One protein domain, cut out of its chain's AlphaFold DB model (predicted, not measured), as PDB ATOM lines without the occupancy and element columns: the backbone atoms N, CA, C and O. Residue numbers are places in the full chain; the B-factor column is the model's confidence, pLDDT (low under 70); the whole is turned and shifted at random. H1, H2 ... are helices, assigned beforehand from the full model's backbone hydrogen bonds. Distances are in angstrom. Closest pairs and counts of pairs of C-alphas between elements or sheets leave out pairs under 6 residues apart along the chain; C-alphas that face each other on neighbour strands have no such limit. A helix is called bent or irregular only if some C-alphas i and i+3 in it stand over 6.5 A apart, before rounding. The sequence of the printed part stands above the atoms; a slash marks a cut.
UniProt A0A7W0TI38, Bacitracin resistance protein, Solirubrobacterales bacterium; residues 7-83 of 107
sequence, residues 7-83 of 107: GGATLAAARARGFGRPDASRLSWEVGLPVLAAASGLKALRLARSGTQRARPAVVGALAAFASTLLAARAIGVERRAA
ATOM      1  N   GLY A   7      35.749 -34.229  40.894       91.38
ATOM      2  CA  GLY A   7      34.977 -35.476  40.942       91.38
ATOM      3  C   GLY A   7      34.535 -35.846  42.362       91.38
ATOM      4  O   GLY A   7      33.422 -36.312  42.567       91.38
ATOM      5  N   GLY A   8      35.381 -35.595  43.365       92.38
ATOM      6  CA  GLY A   8      35.012 -35.809  44.767       92.38
ATOM      7  C   GLY A   8      33.901 -34.867  45.237       92.38
ATOM      8  O   GLY A   8      32.995 -35.307  45.936       92.38
ATOM      9  N   ALA A   9      33.948 -33.596  44.830       94.31
ATOM     10  CA  ALA A   9      32.929 -32.607  45.170       94.31
ATOM     11  C   ALA A   9      31.570 -32.944  44.536       94.31
ATOM     12  O   ALA A   9      30.560 -32.931  45.235       94.31
ATOM     13  N   THR A  10      31.542 -33.310  43.249       95.00
ATOM     14  CA  THR A  10      30.308 -33.719  42.557       95.00
ATOM     15  C   THR A  10      29.716 -34.991  43.158       95.00
ATOM     16  O   THR A  10      28.520 -35.031  43.435       95.00
ATOM     17  N   LEU A  11      30.547 -36.001  43.441       94.69
ATOM     18  CA  LEU A  11      30.110 -37.235  44.102       94.69
ATOM     19  C   LEU A  11      29.541 -36.971  45.497       94.69
ATOM     20  O   LEU A  11      28.469 -37.475  45.818       94.69
ATOM     21  N   ALA A  12      30.239 -36.187  46.323       94.06
ATOM     22  CA  ALA A  12      29.791 -35.865  47.674       94.06
ATOM     23  C   ALA A  12      28.461 -35.100  47.657       94.06
ATOM     24  O   ALA A  12      27.543 -35.464  48.387       94.06
ATOM     25  N   ALA A  13      28.326 -34.103  46.779       95.62
ATOM     26  CA  ALA A  13      27.093 -33.334  46.631       95.62
ATOM     27  C   ALA A  13      25.917 -34.199  46.146       95.62
ATOM     28  O   ALA A  13      24.820 -34.097  46.694       95.62
ATOM     29  N   ALA A  14      26.136 -35.075  45.161       96.19
ATOM     30  CA  ALA A  14      25.107 -35.994  44.673       96.19
ATOM     31  C   ALA A  14      24.687 -37.001  45.758       96.19
ATOM     32  O   ALA A  14      23.498 -37.208  45.994       96.19
ATOM     33  N   ARG A  15      25.653 -37.574  46.487       94.75
ATOM     34  CA  ARG A  15      25.387 -38.491  47.606       94.75
ATOM     35  C   ARG A  15      24.632 -37.817  48.750       94.75
ATOM     36  O   ARG A  15      23.721 -38.433  49.291       94.75
ATOM     37  N   ALA A  16      24.963 -36.568  49.080       96.06
ATOM     38  CA  ALA A  16      24.246 -35.779  50.084       96.06
ATOM     39  C   ALA A  16      22.791 -35.479  49.682       96.06
ATOM     40  O   ALA A  16      21.943 -35.289  50.542       96.06
ATOM     41  N   ARG A  17      22.491 -35.481  48.377       96.75
ATOM     42  CA  ARG A  17      21.142 -35.322  47.811       96.75
ATOM     43  C   ARG A  17      20.379 -36.645  47.649       96.75
ATOM     44  O   ARG A  17      19.323 -36.655  47.033       96.75
ATOM     45  N   GLY A  18      20.917 -37.761  48.147       96.38
ATOM     46  CA  GLY A  18      20.244 -39.066  48.133       96.38
ATOM     47  C   GLY A  18      20.492 -39.940  46.897       96.38
ATOM     48  O   GLY A  18      20.028 -41.074  46.871       96.38
ATOM     49  N   PHE A  19      21.268 -39.489  45.904       96.12
ATOM     50  CA  PHE A  19      21.547 -40.273  44.688       96.12
ATOM     51  C   PHE A  19      22.295 -41.561  45.011       96.12
ATOM     52  O   PHE A  19      23.261 -41.512  45.773       96.12
ATOM     53  N   GLY A  20      21.953 -42.686  44.377       94.56
ATOM     54  CA  GLY A  20      22.732 -43.923  44.468       94.56
ATOM     55  C   GLY A  20      24.198 -43.724  44.055       94.56
ATOM     56  O   GLY A  20      24.542 -42.782  43.343       94.56
ATOM     57  N   ARG A  21      25.108 -44.602  44.501       92.06
ATOM     58  CA  ARG A  21      26.531 -44.518  44.097       92.06
ATOM     59  C   ARG A  21      26.723 -44.584  42.568       92.06
ATOM     60  O   ARG A  21      27.506 -43.776  42.067       92.06
ATOM     61  N   PRO A  22      26.021 -45.466  41.823       92.75
ATOM     62  CA  PRO A  22      26.102 -45.485  40.363       92.75
ATOM     63  C   PRO A  22      25.629 -44.167  39.734       92.75
ATOM     64  O   PRO A  22      26.358 -43.588  38.933       92.75
ATOM     65  N   ASP A  23      24.482 -43.636  40.170       94.75
ATOM     66  CA  ASP A  23      23.903 -42.403  39.612       94.75
ATOM     67  C   ASP A  23      24.768 -41.179  39.910       94.75
ATOM     68  O   ASP A  23      25.037 -40.361  39.032       94.75
ATOM     69  N   ALA A  24      25.288 -41.086  41.137       95.25
ATOM     70  CA  ALA A  24      26.240 -40.050  41.522       95.25
ATOM     71  C   ALA A  24      27.519 -40.115  40.668       95.25
ATOM     72  O   ALA A  24      28.052 -39.079  40.262       95.25
ATOM     73  N   SER A  25      28.015 -41.325  40.380       93.56
ATOM     74  CA  SER A  25      29.169 -41.532  39.501       93.56
ATOM     75  C   SER A  25      28.865 -41.089  38.073       93.56
ATOM     76  O   SER A  25      29.665 -40.355  37.490       93.56
ATOM     77  N   ARG A  26      27.709 -41.472  37.526       93.56
ATOM     78  CA  ARG A  26      27.278 -41.087  36.180       93.56
ATOM     79  C   ARG A  26      27.157 -39.570  36.037       93.56
ATOM     80  O   ARG A  26      27.810 -38.994  35.170       93.56
ATOM     81  N   LEU A  27      26.458 -38.914  36.965       94.44
ATOM     82  CA  LEU A  27      26.325 -37.455  37.001       94.44
ATOM     83  C   LEU A  27      27.693 -36.755  37.071       94.44
ATOM     84  O   LEU A  27      27.947 -35.767  36.384       94.44
ATOM     85  N   SER A  28      28.613 -37.284  37.884       94.38
ATOM     86  CA  SER A  28      29.970 -36.743  38.008       94.38
ATOM     87  C   SER A  28      30.770 -36.815  36.698       94.38
ATOM     88  O   SER A  28      31.637 -35.964  36.465       94.38
ATOM     89  N   TRP A  29      30.522 -37.820  35.854       91.81
ATOM     90  CA  TRP A  29      31.140 -37.935  34.532       91.81
ATOM     91  C   TRP A  29      30.484 -37.021  33.506       91.81
ATOM     92  O   TRP A  29      31.201 -36.280  32.833       91.81
ATOM     93  N   GLU A  30      29.153 -37.005  33.461       94.44
ATOM     94  CA  GLU A  30      28.371 -36.178  32.537       94.44
ATOM     95  C   GLU A  30      28.671 -34.688  32.704       94.44
ATOM     96  O   GLU A  30      28.934 -33.999  31.726       94.44
ATOM     97  N   VAL A  31      28.746 -34.196  33.944       94.38
ATOM     98  CA  VAL A  31      29.146 -32.803  34.221       94.38
ATOM     99  C   VAL A  31      30.659 -32.614  34.060       94.38
ATOM    100  O   VAL A  31      31.151 -31.546  33.701       94.38
ATOM    101  N   GLY A  32      31.433 -33.660  34.338       93.50
ATOM    102  CA  GLY A  32      32.886 -33.614  34.363       93.50
ATOM    103  C   GLY A  32      33.549 -33.350  33.021       93.50
ATOM    104  O   GLY A  32      34.487 -32.553  32.949       93.50
ATOM    105  N   LEU A  33      33.091 -34.051  31.987       92.50
ATOM    106  CA  LEU A  33      33.645 -33.976  30.638       92.50
ATOM    107  C   LEU A  33      33.537 -32.572  30.017       92.50
ATOM    108  O   LEU A  33      34.588 -32.034  29.660       92.50
ATOM    109  N   PRO A  34      32.355 -31.924  29.942       96.00
ATOM    110  CA  PRO A  34      32.243 -30.597  29.340       96.00
ATOM    111  C   PRO A  34      33.044 -29.548  30.120       96.00
ATOM    112  O   PRO A  34      33.715 -28.711  29.517       96.00
ATOM    113  N   VAL A  35      33.070 -29.634  31.455       95.38
ATOM    114  CA  VAL A  35      33.856 -28.718  32.297       95.38
ATOM    115  C   VAL A  35      35.358 -28.870  32.044       95.38
ATOM    116  O   VAL A  35      36.065 -27.869  31.907       95.38
ATOM    117  N   LEU A  36      35.869 -30.104  31.967       94.38
ATOM    118  CA  LEU A  36      37.285 -30.350  31.677       94.38
ATOM    119  C   LEU A  36      37.667 -29.940  30.253       94.38
ATOM    120  O   LEU A  36      38.747 -29.375  30.071       94.38
ATOM    121  N   ALA A  37      36.802 -30.201  29.272       95.75
ATOM    122  CA  ALA A  37      37.026 -29.819  27.884       95.75
ATOM    123  C   ALA A  37      37.112 -28.292  27.749       95.75
ATOM    124  O   ALA A  37      38.113 -27.775  27.254       95.75
ATOM    125  N   ALA A  38      36.130 -27.566  28.293       97.19
ATOM    126  CA  ALA A  38      36.110 -26.107  28.265       97.19
ATOM    127  C   ALA A  38      37.321 -25.495  28.993       97.19
ATOM    128  O   ALA A  38      37.998 -24.616  28.458       97.19
ATOM    129  N   ALA A  39      37.652 -25.992  30.190       95.81
ATOM    130  CA  ALA A  39      38.790 -25.490  30.961       95.81
ATOM    131  C   ALA A  39      40.139 -25.758  30.270       95.81
ATOM    132  O   ALA A  39      41.029 -24.903  30.298       95.81
ATOM    133  N   SER A  40      40.298 -26.931  29.654       94.94
ATOM    134  CA  SER A  40      41.506 -27.287  28.900       94.94
ATOM    135  C   SER A  40      41.626 -26.458  27.624       94.94
ATOM    136  O   SER A  40      42.693 -25.903  27.370       94.94
ATOM    137  N   GLY A  41      40.530 -26.282  26.881       96.25
ATOM    138  CA  GLY A  41      40.484 -25.444  25.683       96.25
ATOM    139  C   GLY A  41      40.837 -23.986  25.980       96.25
ATOM    140  O   GLY A  41      41.689 -23.403  25.313       96.25
ATOM    141  N   LEU A  42      40.283 -23.418  27.056       97.25
ATOM    142  CA  LEU A  42      40.622 -22.062  27.493       97.25
ATOM    143  C   LEU A  42      42.114 -21.922  27.839       97.25
ATOM    144  O   LEU A  42      42.739 -20.920  27.491       97.25
ATOM    145  N   LYS A  43      42.708 -22.920  28.509       94.69
ATOM    146  CA  LYS A  43      44.149 -22.928  28.809       94.69
ATOM    147  C   LYS A  43      44.999 -23.055  27.548       94.69
ATOM    148  O   LYS A  43      45.993 -22.343  27.441       94.69
ATOM    149  N   ALA A  44      44.603 -23.902  26.600       94.25
ATOM    150  CA  ALA A  44      45.288 -24.046  25.319       94.25
ATOM    151  C   ALA A  44      45.268 -22.729  24.527       94.25
ATOM    152  O   ALA A  44      46.310 -22.282  24.057       94.25
ATOM    153  N   LEU A  45      44.118 -22.047  24.479       95.56
ATOM    154  CA  LEU A  45      43.985 -20.743  23.828       95.56
ATOM    155  C   LEU A  45      44.875 -19.677  24.480       95.56
ATOM    156  O   LEU A  45      45.555 -18.921  23.789       95.56
ATOM    157  N   ARG A  46      44.903 -19.623  25.818       95.19
ATOM    158  CA  ARG A  46      45.790 -18.710  26.558       95.19
ATOM    159  C   ARG A  46      47.260 -19.010  26.288       95.19
ATOM    160  O   ARG A  46      48.036 -18.078  26.117       95.19
ATOM    161  N   LEU A  47      47.635 -20.286  26.220       94.06
ATOM    162  CA  LEU A  47      49.003 -20.691  25.913       94.06
ATOM    163  C   LEU A  47      49.399 -20.283  24.491       94.06
ATOM    164  O   LEU A  47      50.457 -19.685  24.320       94.06
ATOM    165  N   ALA A  48      48.533 -20.518  23.503       91.75
ATOM    166  CA  ALA A  48      48.765 -20.113  22.116       91.75
ATOM    167  C   ALA A  48      48.962 -18.593  21.978       91.75
ATOM    168  O   ALA A  48      49.825 -18.143  21.234       91.75
ATOM    169  N   ARG A  49      48.215 -17.799  22.755       94.12
ATOM    170  CA  ARG A  49      48.326 -16.329  22.777       94.12
ATOM    171  C   ARG A  49      49.492 -15.795  23.614       94.12
ATOM    172  O   ARG A  49      49.797 -14.615  23.531       94.12
ATOM    173  N   SER A  50      50.119 -16.629  24.443       91.81
ATOM    174  CA  SER A  50      51.120 -16.175  25.418       91.81
ATOM    175  C   SER A  50      52.494 -15.860  24.821       91.81
ATOM    176  O   SER A  50      53.331 -15.300  25.522       91.81
ATOM    177  N   GLY A  51      52.775 -16.284  23.581       86.81
ATOM    178  CA  GLY A  51      54.107 -16.167  22.968       86.81
ATOM    179  C   GLY A  51      55.211 -16.955  23.693       86.81
ATOM    180  O   GLY A  51      56.390 -16.794  23.392       86.81
ATOM    181  N   THR A  52      54.861 -17.801  24.672       89.69
ATOM    182  CA  THR A  52      55.848 -18.511  25.493       89.69
ATOM    183  C   THR A  52      56.446 -19.713  24.763       89.69
ATOM    184  O   THR A  52      55.756 -20.469  24.081       89.69
ATOM    185  N   GLN A  53      57.722 -19.995  25.035       87.56
ATOM    186  CA  GLN A  53      58.412 -21.211  24.572       87.56
ATOM    187  C   GLN A  53      57.876 -22.506  25.228       87.56
ATOM    188  O   GLN A  53      58.340 -23.608  24.942       87.56
ATOM    189  N   ARG A  54      56.871 -22.403  26.112       90.12
ATOM    190  CA  ARG A  54      56.285 -23.532  26.851       90.12
ATOM    191  C   ARG A  54      55.253 -24.326  26.041       90.12
ATOM    192  O   ARG A  54      54.766 -25.341  26.531       90.12
ATOM    193  N   ALA A  55      54.935 -23.909  24.814       89.25
ATOM    194  CA  ALA A  55      53.977 -24.607  23.957       89.25
ATOM    195  C   ALA A  55      54.377 -26.069  23.692       89.25
ATOM    196  O   ALA A  55      53.575 -26.977  23.902       89.25
ATOM    197  N   ARG A  56      55.641 -26.315  23.319       89.94
ATOM    198  CA  ARG A  56      56.163 -27.668  23.055       89.94
ATOM    199  C   ARG A  56      56.071 -28.605  24.272       89.94
ATOM    200  O   ARG A  56      55.429 -29.648  24.145       89.94
ATOM    201  N   PRO A  57      56.626 -28.269  25.455       94.31
ATOM    202  CA  PRO A  57      56.513 -29.147  26.621       94.31
ATOM    203  C   PRO A  57      55.064 -29.321  27.098       94.31
ATOM    204  O   PRO A  57      54.718 -30.382  27.612       94.31
ATOM    205  N   ALA A  58      54.188 -28.330  26.891       93.69
ATOM    206  CA  ALA A  58      52.772 -28.467  27.219       93.69
ATOM    207  C   ALA A  58      52.055 -29.503  26.342       93.69
ATOM    208  O   ALA A  58      51.234 -30.256  26.862       93.69
ATOM    209  N   VAL A  59      52.372 -29.581  25.044       93.38
ATOM    210  CA  VAL A  59      51.814 -30.609  24.145       93.38
ATOM    211  C   VAL A  59      52.260 -32.002  24.580       93.38
ATOM    212  O   VAL A  59      51.425 -32.894  24.717       93.38
ATOM    213  N   VAL A  60      53.551 -32.180  24.878       96.25
ATOM    214  CA  VAL A  60      54.078 -33.461  25.377       96.25
ATOM    215  C   VAL A  60      53.390 -33.856  26.687       96.25
ATOM    216  O   VAL A  60      52.903 -34.977  26.818       96.25
ATOM    217  N   GLY A  61      53.274 -32.919  27.631       96.25
ATOM    218  CA  GLY A  61      52.571 -33.145  28.893       96.25
ATOM    219  C   GLY A  61      51.087 -33.480  28.705       96.25
ATOM    220  O   GLY A  61      50.566 -34.347  29.402       96.25
ATOM    221  N   ALA A  62      50.409 -32.847  27.744       95.12
ATOM    222  CA  ALA A  62      49.012 -33.130  27.428       95.12
ATOM    223  C   ALA A  62      48.827 -34.544  26.859       95.12
ATOM    224  O   ALA A  62      47.934 -35.263  27.308       95.12
ATOM    225  N   LEU A  63      49.688 -34.968  25.928       96.69
ATOM    226  CA  LEU A  63      49.660 -36.321  25.364       96.69
ATOM    227  C   LEU A  63      49.968 -37.382  26.427       96.69
ATOM    228  O   LEU A  63      49.249 -38.376  26.527       96.69
ATOM    229  N   ALA A  64      50.976 -37.144  27.270       97.88
ATOM    230  CA  ALA A  64      51.316 -38.038  28.374       97.88
ATOM    231  C   ALA A  64      50.162 -38.161  29.385       97.88
ATOM    232  O   ALA A  64      49.794 -39.267  29.782       97.88
ATOM    233  N   ALA A  65      49.539 -37.038  29.760       96.25
ATOM    234  CA  ALA A  65      48.389 -37.032  30.660       96.25
ATOM    235  C   ALA A  65      47.172 -37.748  30.052       96.25
ATOM    236  O   ALA A  65      46.475 -38.479  30.762       96.25
ATOM    237  N   PHE A  66      46.927 -37.577  28.748       95.19
ATOM    238  CA  PHE A  66      45.863 -38.279  28.029       95.19
ATOM    239  C   PHE A  66      46.097 -39.792  28.020       95.19
ATOM    240  O   PHE A  66      45.220 -40.539  28.450       95.19
ATOM    241  N   ALA A  67      47.290 -40.237  27.614       97.50
ATOM    242  CA  ALA A  67      47.652 -41.651  27.593       97.50
ATOM    243  C   ALA A  67      47.552 -42.278  28.994       97.50
ATOM    244  O   ALA A  67      46.915 -43.314  29.164       97.50
ATOM    245  N   SER A  68      48.098 -41.608  30.014       96.88
ATOM    246  CA  SER A  68      48.022 -42.058  31.410       96.88
ATOM    247  C   SER A  68      46.575 -42.188  31.895       96.88
ATOM    248  O   SER A  68      46.203 -43.210  32.470       96.88
ATOM    249  N   THR A  69      45.729 -41.192  31.609       93.38
ATOM    250  CA  THR A  69      44.311 -41.220  31.997       93.38
ATOM    251  C   THR A  69      43.555 -42.330  31.273       93.38
ATOM    252  O   THR A  69      42.747 -43.015  31.896       93.38
ATOM    253  N   LEU A  70      43.820 -42.533  29.979       94.06
ATOM    254  CA  LEU A  70      43.192 -43.587  29.186       94.06
ATOM    255  C   LEU A  70      43.566 -44.974  29.720       94.06
ATOM    256  O   LEU A  70      42.682 -45.797  29.942       94.06
ATOM    257  N   LEU A  71      44.851 -45.212  29.983       96.62
ATOM    258  CA  LEU A  71      45.333 -46.467  30.559       96.62
ATOM    259  C   LEU A  71      44.721 -46.721  31.938       96.62
ATOM    260  O   LEU A  71      44.191 -47.803  32.181       96.62
ATOM    261  N   ALA A  72      44.709 -45.715  32.816       92.50
ATOM    262  CA  ALA A  72      44.090 -45.829  34.133       92.50
ATOM    263  C   ALA A  72      42.588 -46.137  34.029       92.50
ATOM    264  O   ALA A  72      42.100 -47.059  34.677       92.50
ATOM    265  N   ALA A  73      41.857 -45.424  33.169       90.31
ATOM    266  CA  ALA A  73      40.433 -45.654  32.946       90.31
ATOM    267  C   ALA A  73      40.130 -47.089  32.486       90.31
ATOM    268  O   ALA A  73      39.107 -47.649  32.878       90.31
ATOM    269  N   ARG A  74      41.015 -47.693  31.681       91.69
ATOM    270  CA  ARG A  74      40.889 -49.091  31.241       91.69
ATOM    271  C   ARG A  74      41.278 -50.093  32.326       91.69
ATOM    272  O   ARG A  74      40.635 -51.127  32.422       91.69
ATOM    273  N   ALA A  75      42.284 -49.783  33.142       92.06
ATOM    274  CA  ALA A  75      42.791 -50.689  34.171       92.06
ATOM    275  C   ALA A  75      41.876 -50.791  35.402       92.06
ATOM    276  O   ALA A  75      41.633 -51.885  35.897       92.06
ATOM    277  N   ILE A  76      41.378 -49.657  35.910       87.19
ATOM    278  CA  ILE A  76      40.603 -49.606  37.167       87.19
ATOM    279  C   ILE A  76      39.123 -49.268  36.965       87.19
ATOM    280  O   ILE A  76      38.357 -49.231  37.928       87.19
ATOM    281  N   GLY A  77      38.712 -49.017  35.723       84.81
ATOM    282  CA  GLY A  77      37.366 -48.573  35.409       84.81
ATOM    283  C   GLY A  77      37.120 -47.101  35.743       84.81
ATOM    284  O   GLY A  77      37.840 -46.430  36.485       84.81
ATOM    285  N   VAL A  78      36.063 -46.581  35.135       77.69
ATOM    286  CA  VAL A  78      35.688 -45.161  35.168       77.69
ATOM    287  C   VAL A  78      34.690 -44.891  36.303       77.69
ATOM    288  O   VAL A  78      34.666 -43.814  36.904       77.69
ATOM    289  N   GLU A  79      33.880 -45.889  36.644       81.38
ATOM    290  CA  GLU A  79      32.790 -45.763  37.602       81.38
ATOM    291  C   GLU A  79      33.229 -46.004  39.044       81.38
ATOM    292  O   GLU A  79      33.912 -46.972  39.372       81.38
ATOM    293  N   ARG A  80      32.754 -45.148  39.952       80.50
ATOM    294  CA  ARG A  80      33.013 -45.286  41.387       80.50
ATOM    295  C   ARG A  80      31.795 -45.863  42.093       80.50
ATOM    296  O   ARG A  80      30.922 -45.131  42.549       80.50
ATOM    297  N   ARG A  81      31.760 -47.192  42.207       79.12
ATOM    298  CA  ARG A  81      30.689 -47.938  42.902       79.12
ATOM    299  C   ARG A  81      31.018 -48.235  44.374       79.12
ATOM    300  O   ARG A  81      30.117 -48.450  45.188       79.12
ATOM    301  N   ALA A  82      32.301 -48.201  44.730       83.25
ATOM    302  CA  ALA A  82      32.787 -48.445  46.084       83.25
ATOM    303  C   ALA A  82      32.518 -47.268  47.041       83.25
ATOM    304  O   ALA A  82      32.179 -46.154  46.633       83.25
ATOM    305  N   ALA A  83      32.675 -47.518  48.343       85.62
ATOM    306  CA  ALA A  83      32.568 -46.478  49.357       85.62
ATOM    307  C   ALA A  83      33.631 -45.380  49.152       85.62
ATOM    308  O   ALA A  83      34.759 -45.650  48.745       85.62
TER     309      ALA A  83
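Overview. This is residues 7 to 83 of the 107 residues of the protein "Bacitracin resistance protein" of Solirubrobacterales bacterium (UniProt A0A7W0TI38). Two long helices, H2 and H3, make an open, narrow U: they run opposite ways and come near each other where their link joins them, with an empty gap between them farther along. The short helix H1 folds back on the first part of H2, and residues 77 to 83, after H3, turn back toward that same end of H2. The printed part has 77 residues with three named helices, H1, H2 and H3 in chain order, and no named strand; its class is all helix. It is loose, with a radius of gyration of the C-alphas of 16.0 A, and spans 48 by 26 by 14 A.

Along the chain. H2, the longest helix, holds residues 21 to 49 and measures 41.5 A from first to last C-alpha. H3 holds residues 55 to 76, 31.3 A long, and its last C-alpha is at (40.603, -49.606, 37.167). H1 holds residues 7 to 16 and begins with C-alpha 7 at (34.977, -35.476, 40.942).

Arrangement. H2 has a kink of 26 degrees near residue 33; it is neither bent nor irregular, but only just, with C-alphas 31 and 34 at 6.2 A. H1 and H2 form a helical hairpin and touch, H2 with residues 21 to 32 alone; their closest C-alphas, of Ala 14 and Ala 24, are 5.3 A apart. They run opposite ways at a shallow tilt of 34 degrees, only just short of steep. H3 and H2 are close but not clearly touching; their closest C-alphas, of Leu 47 and Ala 55, are 6.6 A apart. They run opposite ways at a shallow tilt of 12 degrees. H1 and H3 are apart. Every O i to N i+4 pair is within hydrogen-bond range in H1 and H3, and 23 of 25 in H2.

Size, cuts and confidence. The two C-alphas farthest apart, of Gly 18 and Gln 53, are 48.3 A from each other. The outline is elongated, only just. Both links are tight, and the printed part has no cut. Residues 48 to 54, of which 48 and 49 belong to H2, stand free. The mean pLDDT of the printed part is 92.9, and no printed residue is under 70.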